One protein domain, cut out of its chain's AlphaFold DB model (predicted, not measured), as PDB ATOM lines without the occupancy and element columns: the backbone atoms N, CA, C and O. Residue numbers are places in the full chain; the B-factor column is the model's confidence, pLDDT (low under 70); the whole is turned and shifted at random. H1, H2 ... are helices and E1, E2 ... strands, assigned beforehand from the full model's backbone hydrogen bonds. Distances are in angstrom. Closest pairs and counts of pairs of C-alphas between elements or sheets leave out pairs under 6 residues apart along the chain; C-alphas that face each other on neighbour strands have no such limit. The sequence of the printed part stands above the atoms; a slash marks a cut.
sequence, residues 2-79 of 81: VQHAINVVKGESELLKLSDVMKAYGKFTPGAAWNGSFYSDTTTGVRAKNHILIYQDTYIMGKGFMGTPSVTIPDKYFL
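Overview. This is residues 2 to 79 of the 81 residues of an uncharacterized protein of bioreactor metagenome (UniProt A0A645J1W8). A long two-stranded hairpin, E1 and E2, has the short helix H2 packed near its open end, and H1 packs on H2, away from the strands. From that end a long stretch with no named element, residues 57 to 79, runs out, turns back in a small loop and sticks out with residues 71 to 77. The printed part has 78 residues, with H1, H2, E1 and E2 in that order; the class is mixed, with under half of the residues in named elements. The two-stranded sheet, order E1 - E2, is antiparallel. The whole is loose, with a radius of gyration of the C-alphas of 14.6 A, and flat, spanning 39 by 36 by 14 A.

Along the chain. H1, residues 2 to 9, begins at C-alpha 2 (-4.336, -8.423, -85.791). H2, residues 18 to 26, is 12.5 A long. E1, residues 34 to 40, is 19.0 A long. E2, residues 47 to 56, is 20.9 A long, bends by 90 degrees at residue 50 and ends at C-alpha 56 (11.790, -3.332, -83.581).

Arrangement. E1 and E2 form an antiparallel hairpin at 147 degrees, with N 37 and O 53 3.0 A apart and N 48 and O 39 2.8 A apart, both within hydrogen-bond range. The closest C-alphas of H2 and E1, Met 22 and Trp 34, are 5.9 A apart. H1 and H2 touch at a steep tilt of 48 degrees, opposite ways; their closest C-alphas are those of His 4 and Ala 24, 5.3 A. H1 is apart from E1 and E2. In H1 and H2 every O i to N i+4 pair is within hydrogen-bond range. Residues 59 to 60 pair antiparallel with residues 64 to 65.

Size, cuts and confidence. The two farthest C-alphas, those of Thr 44 and Gly 62, are 43.3 A apart. The printed part has no cut, and the three links between named elements are short. Residues 71 to 77 stand free. Mean pLDDT of the printed part is 84.3; residues 77 to 79 are under 70.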
ATOM      1  N   VAL A   2      -3.109  -7.628 -85.513       90.81
ATOM      2  CA  VAL A   2      -4.336  -8.423 -85.791       90.81
ATOM      3  C   VAL A   2      -4.358  -9.770 -85.056       90.81
ATOM      4  O   VAL A   2      -5.351 -10.123 -84.431       90.81
ATOM      5  N   GLN A   3      -3.237 -10.493 -85.045       94.19
ATOM      6  CA  GLN A   3      -3.142 -11.771 -84.335       94.19
ATOM      7  C   GLN A   3      -3.344 -11.656 -82.822       94.19
ATOM      8  O   GLN A   3      -3.953 -12.544 -82.237       94.19
ATOM      9  N   HIS A   4      -2.866 -10.576 -82.198       94.38
ATOM     10  CA  HIS A   4      -3.082 -10.346 -80.766       94.38
ATOM     11  C   HIS A   4      -4.575 -10.203 -80.472       94.38
ATOM     12  O   HIS A   4      -5.092 -10.871 -79.587       94.38
ATOM     13  N   ALA A   5      -5.290  -9.415 -81.281       95.06
ATOM     14  CA  ALA A   5      -6.736  -9.255 -81.142       95.06
ATOM     15  C   ALA A   5      -7.486 -10.591 -81.298       95.06
ATOM     16  O   ALA A   5      -8.357 -10.902 -80.490       95.06
ATOM     17  N   ILE A   6      -7.104 -11.413 -82.284       96.56
ATOM     18  CA  ILE A   6      -7.671 -12.759 -82.465       96.56
ATOM     19  C   ILE A   6      -7.438 -13.624 -81.218       96.56
ATOM     20  O   ILE A   6      -8.370 -14.272 -80.748       96.56
ATOM     21  N   ASN A   7      -6.222 -13.627 -80.669       96.88
ATOM     22  CA  ASN A   7      -5.895 -14.430 -79.491       96.88
ATOM     23  C   ASN A   7      -6.668 -13.971 -78.248       96.88
ATOM     24  O   ASN A   7      -7.120 -14.809 -77.476       96.88
ATOM     25  N   VAL A   8      -6.859 -12.660 -78.068       97.06
ATOM     26  CA  VAL A   8      -7.663 -12.113 -76.963       97.06
ATOM     27  C   VAL A   8      -9.109 -12.594 -77.056       97.06
ATOM     28  O   VAL A   8      -9.656 -13.069 -76.066       97.06
ATOM     29  N   VAL A   9      -9.715 -12.548 -78.247       97.44
ATOM     30  CA  VAL A   9     -11.086 -13.049 -78.467       97.44
ATOM     31  C   VAL A   9     -11.194 -14.549 -78.175       97.44
ATOM     32  O   VAL A   9     -12.223 -15.009 -77.687       97.44
ATOM     33  N   LYS A  10     -10.129 -15.313 -78.433       96.94
ATOM     34  CA  LYS A  10     -10.055 -16.752 -78.142       96.94
ATOM     35  C   LYS A  10      -9.691 -17.091 -76.691       96.94
ATOM     36  O   LYS A  10      -9.705 -18.265 -76.340       96.94
ATOM     37  N   GLY A  11      -9.349 -16.106 -75.856       96.44
ATOM     38  CA  GLY A  11      -8.868 -16.336 -74.487       96.44
ATOM     39  C   GLY A  11      -7.421 -16.844 -74.391       96.44
ATOM     40  O   GLY A  11      -6.997 -17.301 -73.337       96.44
ATOM     41  N   GLU A  12      -6.649 -16.756 -75.476       96.50
ATOM     42  CA  GLU A  12      -5.253 -17.215 -75.573       96.50
ATOM     43  C   GLU A  12      -4.234 -16.101 -75.254       96.50
ATOM     44  O   GLU A  12      -3.023 -16.330 -75.229       96.50
ATOM     45  N   SER A  13      -4.690 -14.859 -75.083       96.75
ATOM     46  CA  SER A  13      -3.845 -13.703 -74.765       96.75
ATOM     47  C   SER A  13      -4.599 -12.692 -73.913       96.75
ATOM     48  O   SER A  13      -5.804 -12.500 -74.067       96.75
ATOM     49  N   GLU A  14      -3.881 -12.006 -73.035       95.00
ATOM     50  CA  GLU A  14      -4.430 -10.919 -72.229       95.00
ATOM     51  C   GLU A  14      -4.322  -9.582 -72.983       95.00
ATOM     52  O   GLU A  14      -3.257  -9.220 -73.491       95.00
ATOM     53  N   LEU A  15      -5.416  -8.807 -73.026       91.88
ATOM     54  CA  LEU A  15      -5.531  -7.593 -73.851       91.88
ATOM     55  C   LEU A  15      -4.378  -6.599 -73.638       91.88
ATOM     56  O   LEU A  15      -3.828  -6.080 -74.610       91.88
ATOM     57  N   LEU A  16      -4.006  -6.364 -72.378       91.56
ATOM     58  CA  LEU A  16      -3.015  -5.362 -71.974       91.56
ATOM     59  C   LEU A  16      -1.672  -5.976 -71.561       91.56
ATOM     60  O   LEU A  16      -0.855  -5.309 -70.927       91.56
ATOM     61  N   LYS A  17      -1.416  -7.245 -71.890       91.62
ATOM     62  CA  LYS A  17      -0.166  -7.901 -71.513       91.62
ATOM     63  C   LYS A  17       0.870  -7.757 -72.613       91.62
ATOM     64  O   LYS A  17       0.759  -8.335 -73.691       91.62
ATOM     65  N   LEU A  18       1.921  -7.005 -72.306       90.12
ATOM     66  CA  LEU A  18       2.988  -6.683 -73.252       90.12
ATOM     67  C   LEU A  18       3.637  -7.936 -73.863       90.12
ATOM     68  O   LEU A  18       3.870  -7.978 -75.067       90.12
ATOM     69  N   SER A  19       3.889  -8.975 -73.058       90.94
ATOM     70  CA  SER A  19       4.490 -10.222 -73.549       90.94
ATOM     71  C   SER A  19       3.642 -10.911 -74.615       90.94
ATOM     72  O   SER A  19       4.190 -11.513 -75.534       90.94
ATOM     73  N   ASP A  20       2.317 -10.824 -74.509       93.88
ATOM     74  CA  ASP A  20       1.403 -11.470 -75.450       93.88
ATOM     75  C   ASP A  20       1.343 -10.687 -76.762       93.88
ATOM     76  O   ASP A  20       1.392 -11.278 -77.842       93.88
ATOM     77  N   VAL A  21       1.396  -9.352 -76.668       91.62
ATOM     78  CA  VAL A  21       1.575  -8.474 -77.829       91.62
ATOM     79  C   VAL A  21       2.863  -8.839 -78.577       91.62
ATOM     80  O   VAL A  21       2.814  -9.061 -79.787       91.62
ATOM     81  N   MET A  22       4.002  -8.964 -77.881       90.38
ATOM     82  CA  MET A  22       5.294  -9.295 -78.509       90.38
ATOM     83  C   MET A  22       5.300 -10.689 -79.143       90.38
ATOM     84  O   MET A  22       5.764 -10.847 -80.274       90.38
ATOM     85  N   LYS A  23       4.714 -11.694 -78.478       91.19
ATOM     86  CA  LYS A  23       4.534 -13.040 -79.055       91.19
ATOM     87  C   LYS A  23       3.738 -12.997 -80.361       91.19
ATOM     88  O   LYS A  23       4.101 -13.668 -81.327       91.19
ATOM     89  N   ALA A  24       2.678 -12.189 -80.419       92.44
ATOM     90  CA  ALA A  24       1.859 -12.050 -81.618       92.44
ATOM     91  C   ALA A  24       2.607 -11.383 -82.788       92.44
ATOM     92  O   ALA A  24       2.338 -11.728 -83.939       92.44
ATOM     93  N   TYR A  25       3.536 -10.458 -82.518       88.62
ATOM     94  CA  TYR A  25       4.441  -9.914 -83.541       88.62
ATOM     95  C   TYR A  25       5.434 -10.973 -84.029       88.62
ATOM     96  O   TYR A  25       5.512 -11.222 -85.231       88.62
ATOM     97  N   GLY A  26       6.098 -11.670 -83.101       88.25
ATOM     98  CA  GLY A  26       7.096 -12.694 -83.418       88.25
ATOM     99  C   GLY A  26       6.578 -13.829 -84.308       88.25
ATOM    100  O   GLY A  26       7.331 -14.346 -85.129       88.25
ATOM    101  N   LYS A  27       5.282 -14.172 -84.222       89.88
ATOM    102  CA  LYS A  27       4.653 -15.223 -85.046       89.88
ATOM    103  C   LYS A  27       4.848 -15.026 -86.557       89.88
ATOM    104  O   LYS A  27       4.997 -16.012 -87.271       89.88
ATOM    105  N   PHE A  28       4.818 -13.785 -87.044       87.44
ATOM    106  CA  PHE A  28       4.901 -13.484 -88.482       87.44
ATOM    107  C   PHE A  28       6.249 -12.903 -88.907       87.44
ATOM    108  O   PHE A  28       6.470 -12.661 -90.089       87.44
ATOM    109  N   THR A  29       7.157 -12.694 -87.959       83.62
ATOM    110  CA  THR A  29       8.503 -12.164 -88.200       83.62
ATOM    111  C   THR A  29       9.538 -13.070 -87.521       83.62
ATOM    112  O   THR A  29      10.185 -12.656 -86.552       83.62
ATOM    113  N   PRO A  30       9.666 -14.334 -87.953       83.12
ATOM    114  CA  PRO A  30      10.609 -15.262 -87.344       83.12
ATOM    115  C   PRO A  30      12.040 -14.710 -87.424       83.12
ATOM    116  O   PRO A  30      12.461 -14.190 -88.456       83.12
ATOM    117  N   GLY A  31      12.774 -14.798 -86.316       80.25
ATOM    118  CA  GLY A  31      14.140 -14.275 -86.188       80.25
ATOM    119  C   GLY A  31      14.237 -12.797 -85.791       80.25
ATOM    120  O   GLY A  31      15.288 -12.392 -85.307       80.25
ATOM    121  N   ALA A  32      13.162 -12.012 -85.918       82.31
ATOM    122  CA  ALA A  32      13.139 -10.637 -85.424       82.31
ATOM    123  C   ALA A  32      12.862 -10.610 -83.916       82.31
ATOM    124  O   ALA A  32      11.882 -11.193 -83.439       82.31
ATOM    125  N   ALA A  33      13.700  -9.896 -83.168       83.69
ATOM    126  CA  ALA A  33      13.433  -9.600 -81.771       83.69
ATOM    127  C   ALA A  33      12.453  -8.419 -81.654       83.69
ATOM    128  O   ALA A  33      12.563  -7.413 -82.356       83.69
ATOM    129  N   TRP A  34      11.499  -8.548 -80.734       83.44
ATOM    130  CA  TRP A  34      10.532  -7.505 -80.408       83.44
ATOM    131  C   TRP A  34      10.582  -7.215 -78.919       83.44
ATOM    132  O   TRP A  34      10.532  -8.132 -78.097       83.44
ATOM    133  N   ASN A  35      10.657  -5.936 -78.578       83.12
ATOM    134  CA  ASN A  35      10.566  -5.463 -77.205       83.12
ATOM    135  C   ASN A  35       9.696  -4.202 -77.170       83.12
ATOM    136  O   ASN A  35       9.300  -3.665 -78.205       83.12
ATOM    137  N   GLY A  36       9.358  -3.722 -75.983       82.81
ATOM    138  CA  GLY A  36       8.613  -2.487 -75.848       82.81
ATOM    139  C   GLY A  36       8.438  -2.066 -74.407       82.81
ATOM    140  O   GLY A  36       8.784  -2.777 -73.467       82.81
ATOM    141  N   SER A  37       7.860  -0.893 -74.232       84.44
ATOM    142  CA  SER A  37       7.474  -0.392 -72.923       84.44
ATOM    143  C   SER A  37       6.196   0.412 -73.040       84.44
ATOM    144  O   SER A  37       5.963   1.094 -74.034       84.44
ATOM    145  N   PHE A  38       5.360   0.360 -72.008       85.94
ATOM    146  CA  PHE A  38       4.257   1.309 -71.911       85.94
ATOM    147  C   PHE A  38       4.788   2.737 -71.877       85.94
ATOM    148  O   PHE A  38       5.783   3.002 -71.198       85.94
ATOM    149  N   TYR A  39       4.115   3.621 -72.605       83.12
ATOM    150  CA  TYR A  39       4.419   5.041 -72.632       83.12
ATOM    151  C   TYR A  39       4.289   5.635 -71.225       83.12
ATOM    152  O   TYR A  39       3.318   5.363 -70.514       83.12
ATOM    153  N   SER A  40       5.270   6.448 -70.844       82.75
ATOM    154  CA  SER A  40       5.235   7.260 -69.631       82.75
ATOM    155  C   SER A  40       5.266   8.720 -70.049       82.75
ATOM    156  O   SER A  40       6.168   9.132 -70.777       82.75
ATOM    157  N   ASP A  41       4.282   9.486 -69.595       78.88
ATOM    158  CA  ASP A  41       4.267  10.930 -69.780       78.88
ATOM    159  C   ASP A  41       5.369  11.552 -68.909       78.88
ATOM    160  O   ASP A  41       5.404  11.348 -67.694       78.88
ATOM    161  N   THR A  42       6.293  12.286 -69.526       73.31
ATOM    162  CA  THR A  42       7.452  12.878 -68.841       73.31
ATOM    163  C   THR A  42       7.096  14.104 -67.997       73.31
ATOM    164  O   THR A  42       7.833  14.445 -67.076       73.31
ATOM    165  N   THR A  43       5.961  14.753 -68.269       75.50
ATOM    166  CA  THR A  43       5.491  15.942 -67.544       75.50
ATOM    167  C   THR A  43       4.729  15.550 -66.282       75.50
ATOM    168  O   THR A  43       4.891  16.171 -65.234       75.50
ATOM    169  N   THR A  44       3.902  14.506 -66.371       80.56
ATOM    170  CA  THR A  44       3.020  14.062 -65.280       80.56
ATOM    171  C   THR A  44       3.533  12.824 -64.545       80.56
ATOM    172  O   THR A  44       3.071  12.536 -63.443       80.56
ATOM    173  N   GLY A  45       4.467  12.070 -65.133       75.69
ATOM    174  CA  GLY A  45       4.962  10.799 -64.598       75.69
ATOM    175  C   GLY A  45       3.970   9.635 -64.729       75.69
ATOM    176  O   GLY A  45       4.243   8.533 -64.247       75.69
ATOM    177  N   VAL A  46       2.811   9.847 -65.363       83.19
ATOM    178  CA  VAL A  46       1.763   8.827 -65.480       83.19
ATOM    179  C   VAL A  46       2.116   7.826 -66.580       83.19
ATOM    180  O   VAL A  46       2.368   8.185 -67.730       83.19
ATOM    181  N   ARG A  47       2.083   6.534 -66.231       81.06
ATOM    182  CA  ARG A  47       2.298   5.427 -67.171       81.06
ATOM    183  C   ARG A  47       0.983   5.000 -67.823       81.06
ATOM    184  O   ARG A  47       0.099   4.456 -67.158       81.06
ATOM    185  N   ALA A  48       0.871   5.187 -69.133       83.12
ATOM    186  CA  ALA A  48      -0.292   4.794 -69.918       83.12
ATOM    187  C   ALA A  48      -0.295   3.276 -70.169       83.12
ATOM    188  O   ALA A  48       0.455   2.758 -70.991       83.12
ATOM    189  N   LYS A  49      -1.182   2.541 -69.485       80.69
ATOM    190  CA  LYS A  49      -1.278   1.067 -69.580       80.69
ATOM    191  C   LYS A  49      -1.831   0.545 -70.915       80.69
ATOM    192  O   LYS A  49      -1.888  -0.660 -71.119       80.69
ATOM    193  N   ASN A  50      -2.268   1.432 -71.806       84.12
ATOM    194  CA  ASN A  50      -2.864   1.104 -73.102       84.12
ATOM    195  C   ASN A  50      -2.042   1.600 -74.305       84.12
ATOM    196  O   ASN A  50      -2.400   1.295 -75.437       84.12
ATOM    197  N   HIS A  51      -0.953   2.340 -74.077       86.25
ATOM    198  CA  HIS A  51      -0.080   2.851 -75.134       86.25
ATOM    199  C   HIS A  51       1.293   2.206 -75.017       86.25
ATOM    200  O   HIS A  51       1.958   2.341 -73.993       86.25
ATOM    201  N   ILE A  52       1.714   1.496 -76.062       86.88
ATOM    202  CA  ILE A  52       2.974   0.750 -76.086       86.88
ATOM    203  C   ILE A  52       3.911   1.401 -77.099       86.88
ATOM    204  O   ILE A  52       3.562   1.551 -78.268       86.88
ATOM    205  N   LEU A  53       5.118   1.731 -76.650       86.62
ATOM    206  CA  LEU A  53       6.259   2.013 -77.508       86.62
ATOM    207  C   LEU A  53       6.875   0.678 -77.919       86.62
ATOM    208  O   LEU A  53       7.275  -0.108 -77.058       86.62
ATOM    209  N   ILE A  54       6.905   0.404 -79.222       85.38
ATOM    210  CA  ILE A  54       7.440  -0.839 -79.780       85.38
ATOM    211  C   ILE A  54       8.860  -0.586 -80.275       85.38
ATOM    212  O   ILE A  54       9.098   0.320 -81.071       85.38
ATOM    213  N   TYR A  55       9.786  -1.430 -79.832       83.00
ATOM    214  CA  TYR A  55      11.155  -1.485 -80.319       83.00
ATOM    215  C   TYR A  55      11.283  -2.665 -81.276       83.00
ATOM    216  O   TYR A  55      11.103  -3.823 -80.893       83.00
ATOM    217  N   GLN A  56      11.584  -2.350 -82.530       79.25
ATOM    218  CA  GLN A  56      11.790  -3.332 -83.581       79.25
ATOM    219  C   GLN A  56      13.286  -3.577 -83.776       79.25
ATOM    220  O   GLN A  56      14.067  -2.627 -83.899       79.25
ATOM    221  N   ASP A  57      13.677  -4.849 -83.869       80.00
ATOM    222  CA  ASP A  57      14.988  -5.185 -84.409       80.00
ATOM    223  C   ASP A  57      15.005  -4.927 -85.915       80.00
ATOM    224  O   ASP A  57      14.282  -5.561 -86.693       80.00
ATOM    225  N   THR A  58      15.792  -3.942 -86.330       79.81
ATOM    226  CA  THR A  58      15.871  -3.580 -87.741       79.81
ATOM    227  C   THR A  58      16.781  -4.572 -88.448       79.81
ATOM    228  O   THR A  58      17.942  -4.736 -88.079       79.81
ATOM    229  N   TYR A  59      16.259  -5.235 -89.476       78.38
ATOM    230  CA  TYR A  59      17.061  -6.096 -90.335       78.38
ATOM    231  C   TYR A  59      17.743  -5.267 -91.423       78.38
ATOM    232  O   TYR A  59      17.076  -4.558 -92.177       78.38
ATOM    233  N   ILE A  60      19.064  -5.398 -91.537       83.31
ATOM    234  CA  ILE A  60      19.834  -4.839 -92.648       83.31
ATOM    235  C   ILE A  60      20.204  -5.982 -93.593       83.31
ATOM    236  O   ILE A  60      20.900  -6.928 -93.211       83.31
ATOM    237  N   MET A  61      19.761  -5.880 -94.848       82.38
ATOM    238  CA  MET A  61      20.030  -6.891 -95.871       82.38
ATOM    239  C   MET A  61      21.536  -7.135 -96.023       82.38
ATOM    240  O   MET A  61      22.315  -6.204 -96.211       82.38
ATOM    241  N   GLY A  62      21.946  -8.399 -95.894       83.44
ATOM    242  CA  GLY A  62      23.352  -8.812 -95.946       83.44
ATOM    243  C   GLY A  62      24.158  -8.590 -94.657       83.44
ATOM    244  O   GLY A  62      25.286  -9.066 -94.583       83.44
ATOM    245  N   LYS A  63      23.604  -7.920 -93.635       82.00
ATOM    246  CA  LYS A  63      24.255  -7.715 -92.323       82.00
ATOM    247  C   LYS A  63      23.531  -8.381 -91.150       82.00
ATOM    248  O   LYS A  63      24.153  -8.592 -90.117       82.00
ATOM    249  N   GLY A  64      22.260  -8.747 -91.312       82.25
ATOM    250  CA  GLY A  64      21.475  -9.381 -90.254       82.25
ATOM    251  C   GLY A  64      20.689  -8.381 -89.407       82.25
ATOM    252  O   GLY A  64      20.520  -7.218 -89.777       82.25
ATOM    253  N   PHE A  65      20.170  -8.863 -88.281       82.94
ATOM    254  CA  PHE A  65      19.486  -8.049 -87.279       82.94
ATOM    255  C   PHE A  65      20.490  -7.227 -86.466       82.94
ATOM    256  O   PHE A  65      21.595  -7.694 -86.187       82.94
ATOM    257  N   MET A  66      20.118  -6.003 -86.092       83.12
ATOM    258  CA  MET A  66      21.006  -5.098 -85.360       83.12
ATOM    259  C   MET A  66      21.084  -5.401 -83.859       83.12
ATOM    260  O   MET A  66      21.977  -4.883 -83.191       83.12
ATOM    261  N   GLY A  67      20.162  -6.196 -83.304       79.06
ATOM    262  CA  GLY A  67      20.146  -6.526 -81.877       79.06
ATOM    263  C   GLY A  67      19.759  -5.346 -80.979       79.06
ATOM    264  O   GLY A  67      19.996  -5.377 -79.771       79.06
ATOM    265  N   THR A  68      19.144  -4.305 -81.547       75.75
ATOM    266  CA  THR A  68      18.690  -3.110 -80.819       75.75
ATOM    267  C   THR A  68      17.742  -3.392 -79.645       75.75
ATOM    268  O   THR A  68      17.851  -2.676 -78.649       75.75
ATOM    269  N   PRO A  69      16.858  -4.414 -79.662       72.12
ATOM    270  CA  PRO A  69      15.951  -4.663 -78.536       72.12
ATOM    271  C   PRO A  69      16.639  -5.156 -77.255       72.12
ATOM    272  O   PRO A  69      16.009  -5.141 -76.196       72.12
ATOM    273  N   SER A  70      17.901  -5.589 -77.350       75.12
ATOM    274  CA  SER A  70      18.720  -6.075 -76.230       75.12
ATOM    275  C   SER A  70      19.475  -4.954 -75.506       75.12
ATOM    276  O   SER A  70      20.155  -5.210 -74.514       75.12
ATOM    277  N   VAL A  71      19.400  -3.718 -76.005       76.88
ATOM    278  CA  VAL A  71      20.116  -2.574 -75.434       76.88
ATOM    279  C   VAL A  71      19.351  -2.036 -74.226       76.88
ATOM    280  O   VAL A  71      18.212  -1.587 -74.342       76.88
ATOM    281  N   THR A  72      19.997  -2.031 -73.060       73.50
ATOM    282  CA  THR A  72      19.464  -1.368 -71.863       73.50
ATOM    283  C   THR A  72      19.537   0.146 -72.040       73.50
ATOM    284  O   THR A  72      20.624   0.703 -72.197       73.50
ATOM    285  N   ILE A  73      18.388   0.824 -71.997       70.69
ATOM    286  CA  ILE A  73      18.327   2.290 -72.051       70.69
ATOM    287  C   ILE A  73      18.757   2.853 -70.685       70.69
ATOM    288  O   ILE A  73      18.145   2.494 -69.681       70.69
ATOM    289  N   PRO A  74      19.771   3.737 -70.615       76.94
ATOM    290  CA  PRO A  74      20.178   4.362 -69.357       76.94
ATOM    291  C   PRO A  74      19.083   5.245 -68.741       76.94
ATOM    292  O   PRO A  74      18.493   6.069 -69.442       76.94
ATOM    293  N   ASP A  75      18.906   5.166 -67.418       72.44
ATOM    294  CA  ASP A  75      17.845   5.869 -66.668       72.44
ATOM    295  C   ASP A  75      17.800   7.384 -66.908       72.44
ATOM    296  O   ASP A  75      16.729   7.990 -66.939       72.44
ATOM    297  N   LYS A  76      18.961   8.002 -67.160       76.25
ATOM    298  CA  LYS A  76      19.077   9.442 -67.434       76.25
ATOM    299  C   LYS A  76      18.202   9.923 -68.598       76.25
ATOM    300  O   LYS A  76      17.821  11.086 -68.604       76.25
ATOM    301  N   TYR A  77      17.883   9.060 -69.567       67.44
ATOM    302  CA  TYR A  77      17.054   9.425 -70.722       67.44
ATOM    303  C   TYR A  77      15.552   9.413 -70.417       67.44
ATOM    304  O   TYR A  77      14.786  10.022 -71.156       67.44
ATOM    305  N   PHE A  78      15.129   8.777 -69.321       63.69
ATOM    306  CA  PHE A  78      13.742   8.829 -68.849       63.69
ATOM    307  C   PHE A  78      13.468  10.037 -67.941       63.69
ATOM    308  O   PHE A  78      12.313  10.331 -67.648       63.69
ATOM    309  N   LEU A  79      14.522  10.731 -67.499       62.62
ATOM    310  CA  LEU A  79      14.468  11.848 -66.550       62.62
ATOM    311  C   LEU A  79      14.759  13.213 -67.196       62.62
ATOM    312  O   LEU A  79      14.920  14.198 -66.477       62.62
TER     313      LEU A  79